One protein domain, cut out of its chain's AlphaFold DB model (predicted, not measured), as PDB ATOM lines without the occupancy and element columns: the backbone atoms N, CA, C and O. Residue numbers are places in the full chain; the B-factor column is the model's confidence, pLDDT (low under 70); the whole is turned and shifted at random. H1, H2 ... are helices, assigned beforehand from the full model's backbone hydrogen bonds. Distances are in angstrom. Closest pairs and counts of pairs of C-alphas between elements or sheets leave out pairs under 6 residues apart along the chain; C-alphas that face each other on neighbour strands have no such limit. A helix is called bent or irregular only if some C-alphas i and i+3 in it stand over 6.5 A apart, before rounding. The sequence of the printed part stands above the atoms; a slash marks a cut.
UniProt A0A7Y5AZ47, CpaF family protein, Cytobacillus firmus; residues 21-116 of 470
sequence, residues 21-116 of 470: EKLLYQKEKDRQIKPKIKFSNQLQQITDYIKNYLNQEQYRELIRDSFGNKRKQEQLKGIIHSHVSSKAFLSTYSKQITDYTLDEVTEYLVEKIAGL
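This is residues 21 to 116 of the 470 residues of the protein "CpaF family protein" of Cytobacillus firmus (UniProt A0A7Y5AZ47). A small body of five short helices has a thin arm sticking out of it: H2, H3, H4 and H5 follow one another round the body, and H6 lies in the middle, packed on H4 and, with fewer contacts, on H2 and H3. The arm is residues 21 to 34, with H1 at its far end, and it makes much of the length. The printed part has 96 residues with six named helices, H1 to H6 in chain order, and no named strand; the class is all helix. It is only just compact, close to loose, with a radius of gyration of the C-alphas of 14.9 A and spans of 45 by 32 by 19 A.

H1, residues 21 to 30, touches no helix and stands free with residues 31 to 34. H2, residues 41 to 54, is close to but not clearly touching H3, residues 57 to 66; their closest C-alphas, of Leu 54 and Arg 60, are 7.3 A apart. H3 touches H4, residues 70 to 84, at a steep tilt of 46 degrees, opposite ways, with the C-alphas of Ser 66 and Lys 72 closest at 4.8 A; H4 touches H3 with residues 72 to 76 alone. H5, residues 87 to 96, and H2 only just touch, with 3 pairs of C-alphas within 8 A, the closest those of Gln 42 and Gln 96 at 5.7 A; the tilt is a shallow 24 degrees, opposite ways, and of H2 residues 42 to 46 alone take part. H6, residues 102 to 114, is the hub. It touches H4 at a steep tilt of 54 degrees, opposite ways, with the C-alphas of His 81 and Thr 106 closest at 5.5 A. Residues 109 to 113 of H6 touch residues 47 to 51 of H2, closest at the C-alphas of Thr 47 and Leu 109, 6.3 A. H3 and H6 touch only at their ends, with the C-alphas of Ser 66 and Ala 114 closest at 5.8 A. H5 and H6 are apart. Every O i to N i+4 pair is within hydrogen-bond range in H1, H4 and H6, but 9 of 10 in H2 and 4 of 6 in both H3 and H5.

H1 begins at C-alpha 21, (303.973, 203.204, 360.410), and is 14.0 A long from first to last C-alpha. H2 is 20.4 A, H3 15.1 A, H4 20.5 A, H5 14.7 A and H6 17.6 A. H4 begins at C-alpha 70, (309.433, 180.343, 354.901), and H6 ends at C-alpha 114, (304.943, 177.361, 346.100). H3 is irregular, with C-alphas 58 and 61 at 7.2 A, and so is H5, with C-alphas 92 and 95 at 7.8 A.

The C-alphas farthest apart, of Lys 22 and Ala 88, are 46.6 A apart. Without residues 21 to 34 the body spans 32 by 27 by 18 A. The printed part has no cut and no long link. Mean pLDDT of the printed part is 79.1, and residues 21 to 42 are under 70.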
ATOM      1  N   GLU A  21     304.562 204.376 361.069       52.47
ATOM      2  CA  GLU A  21     303.973 203.204 360.410       52.47
ATOM      3  C   GLU A  21     303.285 203.579 359.094       52.47
ATOM      4  O   GLU A  21     303.464 202.925 358.069       52.47
ATOM      5  N   LYS A  22     302.554 204.694 359.075       54.75
ATOM      6  CA  LYS A  22     301.898 205.214 357.871       54.75
ATOM      7  C   LYS A  22     302.903 205.785 356.865       54.75
ATOM      8  O   LYS A  22     302.665 205.723 355.659       54.75
ATOM      9  N   LEU A  23     304.026 206.324 357.346       52.38
ATOM     10  CA  LEU A  23     305.155 206.768 356.525       52.38
ATOM     11  C   LEU A  23     305.903 205.573 355.920       52.38
ATOM     12  O   LEU A  23     306.260 205.620 354.745       52.38
ATOM     13  N   LEU A  24     306.121 204.505 356.694       51.81
ATOM     14  CA  LEU A  24     306.659 203.232 356.210       51.81
ATOM     15  C   LEU A  24     305.732 202.645 355.144       51.81
ATOM     16  O   LEU A  24     306.200 202.351 354.052       51.81
ATOM     17  N   TYR A  25     304.420 202.644 355.388       55.78
ATOM     18  CA  TYR A  25     303.411 202.248 354.407       55.78
ATOM     19  C   TYR A  25     303.452 203.094 353.124       55.78
ATOM     20  O   TYR A  25     303.372 202.563 352.020       55.78
ATOM     21  N   GLN A  26     303.584 204.423 353.224       52.38
ATOM     22  CA  GLN A  26     303.739 205.273 352.036       52.38
ATOM     23  C   GLN A  26     305.059 205.008 351.307       52.38
ATOM     24  O   GLN A  26     305.062 204.946 350.083       52.38
ATOM     25  N   LYS A  27     306.160 204.783 352.033       48.94
ATOM     26  CA  LYS A  27     307.443 204.381 351.442       48.94
ATOM     27  C   LYS A  27     307.381 203.007 350.777       48.94
ATOM     28  O   LYS A  27     308.046 202.819 349.765       48.94
ATOM     29  N   GLU A  28     306.602 202.068 351.306       53.00
ATOM     30  CA  GLU A  28     306.321 200.769 350.681       53.00
ATOM     31  C   GLU A  28     305.420 200.918 349.454       53.00
ATOM     32  O   GLU A  28     305.665 200.296 348.431       53.00
ATOM     33  N   LYS A  29     304.441 201.827 349.493       46.38
ATOM     34  CA  LYS A  29     303.623 202.183 348.327       46.38
ATOM     35  C   LYS A  29     304.458 202.839 347.212       46.38
ATOM     36  O   LYS A  29     304.223 202.563 346.036       46.38
ATOM     37  N   ASP A  30     305.433 203.678 347.578       41.75
ATOM     38  CA  ASP A  30     306.381 204.336 346.665       41.75
ATOM     39  C   ASP A  30     307.485 203.384 346.177       41.75
ATOM     40  O   ASP A  30     307.930 203.489 345.030       41.75
ATOM     41  N   ARG A  31     307.861 202.377 346.980       41.91
ATOM     42  CA  ARG A  31     308.496 201.128 346.522       41.91
ATOM     43  C   ARG A  31     307.442 200.240 345.865       41.91
ATOM     44  O   ARG A  31     307.223 199.123 346.293       41.91
ATOM     45  N   GLN A  32     306.778 200.802 344.859       42.47
ATOM     46  CA  GLN A  32     305.770 200.205 343.997       42.47
ATOM     47  C   GLN A  32     305.549 198.710 344.245       42.47
ATOM     48  O   GLN A  32     306.448 197.905 343.995       42.47
ATOM     49  N   ILE A  33     304.310 198.351 344.597       43.50
ATOM     50  CA  ILE A  33     303.708 197.046 344.290       43.50
ATOM     51  C   ILE A  33     303.701 196.909 342.756       43.50
ATOM     52  O   ILE A  33     302.684 197.000 342.076       43.50
ATOM     53  N   LYS A  34     304.892 196.843 342.174       38.06
ATOM     54  CA  LYS A  34     305.148 196.378 340.835       38.06
ATOM     55  C   LYS A  34     305.056 194.866 340.966       38.06
ATOM     56  O   LYS A  34     305.661 194.327 341.895       38.06
ATOM     57  N   PRO A  35     304.354 194.163 340.068       44.19
ATOM     58  CA  PRO A  35     304.636 192.746 339.915       44.19
ATOM     59  C   PRO A  35     306.154 192.636 339.735       44.19
ATOM     60  O   PRO A  35     306.705 193.323 338.868       44.19
ATOM     61  N   LYS A  36     306.830 191.870 340.607       53.53
ATOM     62  CA  LYS A  36     308.300 191.738 340.593       53.53
ATOM     63  C   LYS A  36     308.801 191.370 339.196       53.53
ATOM     64  O   LYS A  36     309.914 191.727 338.844       53.53
ATOM     65  N   ILE A  37     307.950 190.772 338.364       53.47
ATOM     66  CA  ILE A  37     308.163 190.572 336.940       53.47
ATOM     67  C   ILE A  37     306.812 190.729 336.217       53.47
ATOM     68  O   ILE A  37     305.832 190.097 336.606       53.47
ATOM     69  N   LYS A  38     306.718 191.570 335.171       51.28
ATOM     70  CA  LYS A  38     305.548 191.538 334.271       51.28
ATOM     71  C   LYS A  38     305.669 190.289 333.414       51.28
ATOM     72  O   LYS A  38     306.639 190.141 332.676       51.28
ATOM     73  N   PHE A  39     304.677 189.419 333.515       52.66
ATOM     74  CA  PHE A  39     304.649 188.180 332.769       52.66
ATOM     75  C   PHE A  39     304.752 188.433 331.268       52.66
ATOM     76  O   PHE A  39     303.987 189.200 330.680       52.66
ATOM     77  N   SER A  40     305.725 187.780 330.649       57.88
ATOM     78  CA  SER A  40     305.782 187.584 329.210       57.88
ATOM     79  C   SER A  40     305.494 186.107 328.942       57.88
ATOM     80  O   SER A  40     305.823 185.254 329.765       57.88
ATOM     81  N   ASN A  41     304.949 185.766 327.769       61.62
ATOM     82  CA  ASN A  41     304.773 184.362 327.342       61.62
ATOM     83  C   ASN A  41     306.059 183.517 327.478       61.62
ATOM     84  O   ASN A  41     306.005 182.291 327.527       61.62
ATOM     85  N   GLN A  42     307.221 184.171 327.524       67.69
ATOM     86  CA  GLN A  42     308.521 183.539 327.708       67.69
ATOM     87  C   GLN A  42     308.675 182.934 329.115       67.69
ATOM     88  O   GLN A  42     309.209 181.838 329.258       67.69
ATOM     89  N   LEU A  43     308.144 183.585 330.154       75.75
ATOM     90  CA  LEU A  43     308.232 183.102 331.536       75.75
ATOM     91  C   LEU A  43     307.278 181.940 331.824       75.75
ATOM     92  O   LEU A  43     307.608 181.103 332.665       75.75
ATOM     93  N   GLN A  44     306.162 181.815 331.094       80.00
ATOM     94  CA  GLN A  44     305.290 180.636 331.200       80.00
ATOM     95  C   GLN A  44     306.048 179.359 330.835       80.00
ATOM     96  O   GLN A  44     306.032 178.390 331.585       80.00
ATOM     97  N   GLN A  45     306.768 179.378 329.707       83.94
ATOM     98  CA  GLN A  45     307.521 178.214 329.228       83.94
ATOM     99  C   GLN A  45     308.579 177.772 330.241       83.94
ATOM    100  O   GLN A  45     308.767 176.579 330.473       83.94
ATOM    101  N   ILE A  46     309.249 178.740 330.867       88.25
ATOM    102  CA  ILE A  46     310.219 178.486 331.933       88.25
ATOM    103  C   ILE A  46     309.515 177.920 333.171       88.25
ATOM    104  O   ILE A  46     309.998 176.959 333.766       88.25
ATOM    105  N   THR A  47     308.357 178.468 333.537       87.88
ATOM    106  CA  THR A  47     307.559 177.996 334.676       87.88
ATOM    107  C   THR A  47     307.143 176.537 334.484       87.88
ATOM    108  O   THR A  47     307.369 175.719 335.374       87.88
ATOM    109  N   ASP A  48     306.627 176.177 333.310       88.19
ATOM    110  CA  ASP A  48     306.228 174.805 332.980       88.19
ATOM    111  C   ASP A  48     307.430 173.851 332.950       88.19
ATOM    112  O   ASP A  48     307.363 172.730 333.460       88.19
ATOM    113  N   TYR A  49     308.566 174.303 332.409       90.50
ATOM    114  CA  TYR A  49     309.815 173.543 332.431       90.50
ATOM    115  C   TYR A  49     310.268 173.228 333.868       90.50
ATOM    116  O   TYR A  49     310.594 172.078 334.179       90.50
ATOM    117  N   ILE A  50     310.241 174.217 334.765       91.75
ATOM    118  CA  ILE A  50     310.633 174.034 336.168       91.75
ATOM    119  C   ILE A  50     309.607 173.184 336.924       91.75
ATOM    120  O   ILE A  50     310.008 172.306 337.686       91.75
ATOM    121  N   LYS A  51     308.302 173.356 336.683       89.19
ATOM    122  CA  LYS A  51     307.258 172.475 337.241       89.19
ATOM    123  C   LYS A  51     307.501 171.015 336.856       89.19
ATOM    124  O   LYS A  51     307.445 170.146 337.720       89.19
ATOM    125  N   ASN A  52     307.840 170.744 335.595       89.75
ATOM    126  CA  ASN A  52     308.172 169.393 335.132       89.75
ATOM    127  C   ASN A  52     309.430 168.838 335.809       89.75
ATOM    128  O   ASN A  52     309.435 167.684 336.236       89.75
ATOM    129  N   TYR A  53     310.472 169.659 335.959       89.69
ATOM    130  CA  TYR A  53     311.671 169.286 336.714       89.69
ATOM    131  C   TYR A  53     311.346 168.938 338.177       89.69
ATOM    132  O   TYR A  53     311.833 167.935 338.699       89.69
ATOM    133  N   LEU A  54     310.475 169.717 338.823       90.19
ATOM    134  CA  LEU A  54     310.080 169.517 340.217       90.19
ATOM    135  C   LEU A  54     308.990 168.448 340.422       90.19
ATOM    136  O   LEU A  54     308.713 168.083 341.559       90.19
ATOM    137  N   ASN A  55     308.389 167.899 339.361       84.75
ATOM    138  CA  ASN A  55     307.368 166.845 339.476       84.75
ATOM    139  C   ASN A  55     307.954 165.473 339.887       84.75
ATOM    140  O   ASN A  55     307.223 164.503 340.094       84.75
ATOM    141  N   GLN A  56     309.279 165.380 340.021       85.50
ATOM    142  CA  GLN A  56     309.971 164.212 340.563       85.50
ATOM    143  C   GLN A  56     309.529 163.942 342.011       85.50
ATOM    144  O   GLN A  56     309.372 164.876 342.799       85.50
ATOM    145  N   GLU A  57     309.366 162.666 342.386       79.06
ATOM    146  CA  GLU A  57     308.835 162.280 343.707       79.06
ATOM    147  C   GLU A  57     309.579 162.934 344.876       79.06
ATOM    148  O   GLU A  57     308.950 163.369 345.838       79.06
ATOM    149  N   GLN A  58     310.898 163.102 344.748       87.44
ATOM    150  CA  GLN A  58     311.756 163.687 345.778       87.44
ATOM    151  C   GLN A  58     311.416 165.139 346.160       87.44
ATOM    152  O   GLN A  58     311.771 165.575 347.252       87.44
ATOM    153  N   TYR A  59     310.735 165.901 345.296       88.12
ATOM    154  CA  TYR A  59     310.404 167.310 345.553       88.12
ATOM    155  C   TYR A  59     308.936 167.536 345.927       88.12
ATOM    156  O   TYR A  59     308.585 168.627 346.382       88.12
ATOM    157  N   ARG A  60     308.069 166.524 345.782       85.81
ATOM    158  CA  ARG A  60     306.620 166.665 346.010       85.81
ATOM    159  C   ARG A  60     306.282 167.103 347.428       85.81
ATOM    160  O   ARG A  60     305.458 167.998 347.602       85.81
ATOM    161  N   GLU A  61     306.921 166.490 348.422       87.25
ATOM    162  CA  GLU A  61     306.730 166.848 349.831       87.25
ATOM    163  C   GLU A  61     307.256 168.258 350.118       87.25
ATOM    164  O   GLU A  61     306.579 169.045 350.770       87.25
ATOM    165  N   LEU A  62     308.413 168.625 349.556       90.31
ATOM    166  CA  LEU A  62     308.970 169.965 349.720       90.31
ATOM    167  C   LEU A  62     308.047 171.046 349.144       90.31
ATOM    168  O   LEU A  62     307.825 172.051 349.811       90.31
ATOM    169  N   ILE A  63     307.493 170.848 347.945       87.50
ATOM    170  CA  ILE A  63     306.538 171.791 347.341       87.50
ATOM    171  C   ILE A  63     305.280 171.898 348.204       87.50
ATOM    172  O   ILE A  63     304.847 173.007 348.515       87.50
ATOM    173  N   ARG A  64     304.719 170.753 348.617       86.38
ATOM    174  CA  ARG A  64     303.520 170.695 349.460       86.38
ATOM    175  C   ARG A  64     303.721 171.475 350.760       86.38
ATOM    176  O   ARG A  64     302.907 172.327 351.100       86.38
ATOM    177  N   ASP A  65     304.839 171.231 351.433       86.44
ATOM    178  CA  ASP A  65     305.160 171.819 352.732       86.44
ATOM    179  C   ASP A  65     305.680 173.263 352.632       86.44
ATOM    180  O   ASP A  65     305.862 173.911 353.662       86.44
ATOM    181  N   SER A  66     305.959 173.771 351.426       87.81
ATOM    182  CA  SER A  66     306.446 175.143 351.218       87.81
ATOM    183  C   SER A  66     305.341 176.192 351.346       87.81
ATOM    184  O   SER A  66     305.632 177.334 351.695       87.81
ATOM    185  N   PHE A  67     304.071 175.837 351.142       83.06
ATOM    186  CA  PHE A  67     302.970 176.789 351.302       83.06
ATOM    187  C   PHE A  67     302.884 177.305 352.745       83.06
ATOM    188  O   PHE A  67     302.616 176.558 353.684       83.06
ATOM    189  N   GLY A  68     303.129 178.605 352.921       74.94
ATOM    190  CA  GLY A  68     303.133 179.262 354.229       74.94
ATOM    191  C   GLY A  68     304.378 178.986 355.089       74.94
ATOM    192  O   GLY A  68     304.482 179.485 356.207       74.94
ATOM    193  N   ASN A  69     305.363 178.223 354.603       84.31
ATOM    194  CA  ASN A  69     306.546 177.851 355.380       84.31
ATOM    195  C   ASN A  69     307.819 178.467 354.794       84.31
ATOM    196  O   ASN A  69     308.462 177.886 353.919       84.31
ATOM    197  N   LYS A  70     308.237 179.611 355.352       83.56
ATOM    198  CA  LYS A  70     309.433 180.343 354.901       83.56
ATOM    199  C   LYS A  70     310.690 179.468 354.843       83.56
ATOM    200  O   LYS A  70     311.447 179.546 353.885       83.56
ATOM    201  N   ARG A  71     310.902 178.576 355.821       87.75
ATOM    202  CA  ARG A  71     312.084 177.693 355.840       87.75
ATOM    203  C   ARG A  71     312.090 176.725 354.655       87.75
ATOM    204  O   ARG A  71     313.135 176.494 354.057       87.75
ATOM    205  N   LYS A  72     310.937 176.128 354.344       90.50
ATOM    206  CA  LYS A  72     310.782 175.202 353.213       90.50
ATOM    207  C   LYS A  72     310.837 175.947 351.874       90.50
ATOM    208  O   LYS A  72     311.491 175.461 350.957       90.50
ATOM    209  N   GLN A  73     310.273 177.155 351.799       89.50
ATOM    210  CA  GLN A  73     310.404 178.028 350.628       89.50
ATOM    211  C   GLN A  73     311.863 178.383 350.334       89.50
ATOM    212  O   GLN A  73     312.275 178.273 349.186       89.50
ATOM    213  N   GLU A  74     312.675 178.714 351.343       91.19
ATOM    214  CA  GLU A  74     314.111 178.975 351.147       91.19
ATOM    215  C   GLU A  74     314.874 177.735 350.647       91.19
ATOM    216  O   GLU A  74     315.739 177.830 349.776       91.19
ATOM    217  N   GLN A  75     314.520 176.537 351.129       93.25
ATOM    218  CA  GLN A  75     315.082 175.288 350.597       93.25
ATOM    219  C   GLN A  75     314.713 175.086 349.121       93.25
ATOM    220  O   GLN A  75     315.576 174.755 348.304       93.25
ATOM    221  N   LEU A  76     313.446 175.314 348.764       93.06
ATOM    222  CA  LEU A  76     312.974 175.229 347.383       93.06
ATOM    223  C   LEU A  76     313.650 176.276 346.488       93.06
ATOM    224  O   LEU A  76     314.064 175.956 345.373       93.06
ATOM    225  N   LYS A  77     313.826 177.499 346.997       93.69
ATOM    226  CA  LYS A  77     314.536 178.591 346.328       93.69
ATOM    227  C   LYS A  77     315.962 178.194 345.976       93.69
ATOM    228  O   LYS A  77     316.367 178.375 344.833       93.69
ATOM    229  N   GLY A  78     316.694 177.570 346.902       94.31
ATOM    230  CA  GLY A  78     318.041 177.056 346.637       94.31
ATOM    231  C   GLY A  78     318.087 176.018 345.505       94.31
ATOM    232  O   GLY A  78     318.968 176.078 344.645       94.31
ATOM    233  N   ILE A  79     317.111 175.103 345.458       93.88
ATOM    234  CA  ILE A  79     317.005 174.079 344.402       93.88
ATOM    235  C   ILE A  79     316.720 174.723 343.043       93.88
ATOM    236  O   ILE A  79     317.399 174.414 342.061       93.88
ATOM    237  N   ILE A  80     315.742 175.631 342.983       94.12
ATOM    238  CA  ILE A  80     315.381 176.332 341.746       94.12
ATOM    239  C   ILE A  80     316.560 177.181 341.269       94.12
ATOM    240  O   ILE A  80     316.947 177.058 340.107       94.12
ATOM    241  N   HIS A  81     317.187 177.953 342.163       94.38
ATOM    242  CA  HIS A  81     318.342 178.794 341.847       94.38
ATOM    243  C   HIS A  81     319.488 177.976 341.241       94.38
ATOM    244  O   HIS A  81     320.055 178.343 340.209       94.38
ATOM    245  N   SER A  82     319.813 176.828 341.848       93.69
ATOM    246  CA  SER A  82     320.846 175.927 341.331       93.69
ATOM    247  C   SER A  82     320.515 175.413 339.927       93.69
ATOM    248  O   SER A  82     321.419 175.263 339.101       93.69
ATOM    249  N   HIS A  83     319.240 175.137 339.640       93.25
ATOM    250  CA  HIS A  83     318.815 174.620 338.340       93.25
ATOM    251  C   HIS A  83     318.830 175.697 337.253       93.25
ATOM    252  O   HIS A  83     319.369 175.463 336.168       93.25
ATOM    253  N   VAL A  84     318.319 176.897 337.547       91.19
ATOM    254  CA  VAL A  84     318.317 178.019 336.588       91.19
ATOM    255  C   VAL A  84     319.719 178.585 336.344       91.19
ATOM    256  O   VAL A  84     319.999 179.108 335.270       91.19
ATOM    257  N   SER A  85     320.640 178.407 337.293       91.75
ATOM    258  CA  SER A  85     322.058 178.754 337.125       91.75
ATOM    259  C   SER A  85     322.844 177.727 336.298       91.75
ATOM    260  O   SER A  85     324.015 177.942 335.978       91.75
ATOM    261  N   SER A  86     322.242 176.580 335.958       92.38
ATOM    262  CA  SER A  86     322.934 175.519 335.227       92.38
ATOM    263  C   SER A  86     323.224 175.914 333.775       92.38
ATOM    264  O   SER A  86     322.427 176.572 333.102       92.38
ATOM    265  N   LYS A  87     324.359 175.444 333.237       89.56
ATOM    266  CA  LYS A  87     324.724 175.674 331.824       89.56
ATOM    267  C   LYS A  87     323.649 175.175 330.859       89.56
ATOM    268  O   LYS A  87     323.398 175.829 329.851       89.56
ATOM    269  N   ALA A  88     323.029 174.034 331.169       90.50
ATOM    270  CA  ALA A  88     321.962 173.459 330.360       90.50
ATOM    271  C   ALA A  88     320.774 174.424 330.265       90.50
ATOM    272  O   ALA A  88     320.381 174.791 329.160       90.50
ATOM    273  N   PHE A  89     320.282 174.917 331.405       92.00
ATOM    274  CA  PHE A  89     319.183 175.878 331.436       92.00
ATOM    275  C   PHE A  89     319.527 177.170 330.685       92.00
ATOM    276  O   PHE A  89     318.792 177.586 329.790       92.00
ATOM    277  N   LEU A  90     320.679 177.775 330.992       89.94
ATOM    278  CA  LEU A  90     321.094 179.042 330.382       89.94
ATOM    279  C   LEU A  90     321.303 178.921 328.870       89.94
ATOM    280  O   LEU A  90     320.971 179.848 328.132       89.94
ATOM    281  N   SER A  91     321.795 177.781 328.377       89.25
ATOM    282  CA  SER A  91     321.951 177.562 326.934       89.25
ATOM    283  C   SER A  91     320.623 177.605 326.168       89.25
ATOM    284  O   SER A  91     320.598 178.044 325.018       89.25
ATOM    285  N   THR A  92     319.520 177.213 326.810       89.62
ATOM    286  CA  THR A  92     318.179 177.180 326.211       89.62
ATOM    287  C   THR A  92     317.407 178.479 326.447       89.62
ATOM    288  O   THR A  92     316.806 179.012 325.516       89.62
ATOM    289  N   TYR A  93     317.438 179.006 327.673       88.19
ATOM    290  CA  TYR A  93     316.506 180.038 328.136       88.19
ATOM    291  C   TYR A  93     317.137 181.417 328.373       88.19
ATOM    292  O   TYR A  93     316.404 182.376 328.580       88.19
ATOM    293  N   SER A  94     318.465 181.579 328.281       84.25
ATOM    294  CA  SER A  94     319.139 182.875 328.534       84.25
ATOM    295  C   SER A  94     318.547 184.056 327.761       84.25
ATOM    296  O   SER A  94     318.406 185.138 328.319       84.25
ATOM    297  N   LYS A  95     318.147 183.854 326.499       84.88
ATOM    298  CA  LYS A  95     317.537 184.899 325.654       84.88
ATOM    299  C   LYS A  95     316.158 185.362 326.132       84.88
ATOM    300  O   LYS A  95     315.706 186.421 325.721       84.88
ATOM    301  N   GLN A  96     315.476 184.544 326.926       81.00
ATOM    302  CA  GLN A  96     314.122 184.790 327.424       81.00
ATOM    303  C   GLN A  96     314.114 185.508 328.779       81.00
ATOM    304  O   GLN A  96     313.071 185.984 329.212       81.00
ATOM    305  N   ILE A  97     315.271 185.580 329.442       81.44
ATOM    306  CA  ILE A  97     315.432 186.188 330.767       81.44
ATOM    307  C   ILE A  97     316.447 187.333 330.764       81.44
ATOM    308  O   ILE A  97     316.933 187.711 331.816       81.44
ATOM    309  N   THR A  98     316.794 187.895 329.601       80.25
ATOM    310  CA  THR A  98     317.832 188.942 329.496       80.25
ATOM    311  C   THR A  98     317.511 190.203 330.287       80.25
ATOM    312  O   THR A  98     318.428 190.913 330.691       80.25
ATOM    313  N   ASP A  99     316.226 190.467 330.504       80.44
ATOM    314  CA  ASP A  99     315.741 191.645 331.221       80.44
ATOM    315  C   ASP A  99     315.650 191.419 332.741       80.44
ATOM    316  O   ASP A  99     315.274 192.336 333.470       80.44
ATOM    317  N   TYR A 100     315.993 190.215 333.217       81.44
ATOM    318  CA  TYR A 100     315.858 189.794 334.608       81.44
ATOM    319  C   TYR A 100     317.150 189.163 335.129       81.44
ATOM    320  O   TYR A 100     317.868 188.446 334.431       81.44
ATOM    321  N   THR A 101     317.441 189.388 336.402       85.56
ATOM    322  CA  THR A 101     318.489 188.653 337.110       85.56
ATOM    323  C   THR A 101     318.036 187.221 337.413       85.56
ATOM    324  O   THR A 101     316.841 186.928 337.491       85.56
ATOM    325  N   LEU A 102     318.987 186.301 337.623       86.12
ATOM    326  CA  LEU A 102     318.651 184.926 338.020       86.12
ATOM    327  C   LEU A 102     317.926 184.869 339.366       86.12
ATOM    328  O   LEU A 102     317.061 184.013 339.547       86.12
ATOM    329  N   ASP A 103     318.235 185.791 340.277       85.75
ATOM    330  CA  ASP A 103     317.544 185.915 341.558       85.75
ATOM    331  C   ASP A 103     316.079 186.320 341.368       85.75
ATOM    332  O   ASP A 103     315.199 185.693 341.954       85.75
ATOM    333  N   GLU A 104     315.794 187.300 340.506       84.06
ATOM    334  CA  GLU A 104     314.418 187.705 340.186       84.06
ATOM    335  C   GLU A 104     313.633 186.561 339.536       84.06
ATOM    336  O   GLU A 104     312.504 186.286 339.942       84.06
ATOM    337  N   VAL A 105     314.237 185.852 338.574       85.44
ATOM    338  CA  VAL A 105     313.613 184.681 337.934       85.44
ATOM    339  C   VAL A 105     313.342 183.582 338.961       85.44
ATOM    340  O   VAL A 105     312.262 182.995 338.962       85.44
ATOM    341  N   THR A 106     314.298 183.311 339.849       90.00
ATOM    342  CA  THR A 106     314.151 182.306 340.909       90.00
ATOM    343  C   THR A 106     313.019 182.676 341.860       90.00
ATOM    344  O   THR A 106     312.172 181.832 342.138       90.00
ATOM    345  N   GLU A 107     312.987 183.918 342.344       85.69
ATOM    346  CA  GLU A 107     311.952 184.410 343.255       85.69
ATOM    347  C   GLU A 107     310.564 184.244 342.634       85.69
ATOM    348  O   GLU A 107     309.682 183.618 343.217       85.69
ATOM    349  N   TYR A 108     310.408 184.710 341.396       86.19
ATOM    350  CA  TYR A 108     309.169 184.586 340.642       86.19
ATOM    351  C   TYR A 108     308.740 183.113 340.474       86.19
ATOM    352  O   TYR A 108     307.567 182.784 340.655       86.19
ATOM    353  N   LEU A 109     309.675 182.197 340.189       89.00
ATOM    354  CA  LEU A 109     309.378 180.765 340.070       89.00
ATOM    355  C   LEU A 109     308.962 180.145 341.408       89.00
ATOM    356  O   LEU A 109     308.039 179.332 341.442       89.00
ATOM    357  N   VAL A 110     309.607 180.528 342.513       89.44
ATOM    358  CA  VAL A 110     309.215 180.085 343.860       89.44
ATOM    359  C   VAL A 110     307.801 180.567 344.177       89.44
ATOM    360  O   VAL A 110     306.970 179.758 344.590       89.44
ATOM    361  N   GLU A 111     307.488 181.839 343.923       85.94
ATOM    362  CA  GLU A 111     306.154 182.414 344.140       85.94
ATOM    363  C   GLU A 111     305.082 181.709 343.281       85.94
ATOM    364  O   GLU A 111     304.006 181.347 343.774       85.94
ATOM    365  N   LYS A 112     305.390 181.421 342.011       86.50
ATOM    366  CA  LYS A 112     304.492 180.727 341.070       86.50
ATOM    367  C   LYS A 112     304.291 179.246 341.350       86.50
ATOM    368  O   LYS A 112     303.268 178.697 340.950       86.50
ATOM    369  N   ILE A 113     305.239 178.585 342.008       87.56
ATOM    370  CA  ILE A 113     305.173 177.140 342.267       87.56
ATOM    371  C   ILE A 113     304.690 176.867 343.691       87.56
ATOM    372  O   ILE A 113     303.793 176.050 343.880       87.56
ATOM    373  N   ALA A 114     305.194 177.604 344.679       85.94
ATOM    374  CA  ALA A 114     304.943 177.361 346.100       85.94
ATOM    375  C   ALA A 114     304.596 178.618 346.928       85.94
ATOM    376  O   ALA A 114     304.579 178.561 348.162       85.94
ATOM    377  N   GLY A 115     304.334 179.750 346.272       88.62
ATOM    378  CA  GLY A 115     303.795 180.964 346.887       88.62
ATOM    379  C   GLY A 115     302.390 181.304 346.389       88.62
ATOM    380  O   GLY A 115     301.695 180.472 345.795       88.62
ATOM    381  N   LEU A 116     301.977 182.547 346.637       89.75
ATOM    382  CA  LEU A 116     300.615 183.030 346.389       89.75
ATOM    383  C   LEU A 116     300.414 183.688 345.015       89.75
ATOM    384  O   LEU A 116     299.412 184.371 344.805       89.75
TER     385      LEU A 116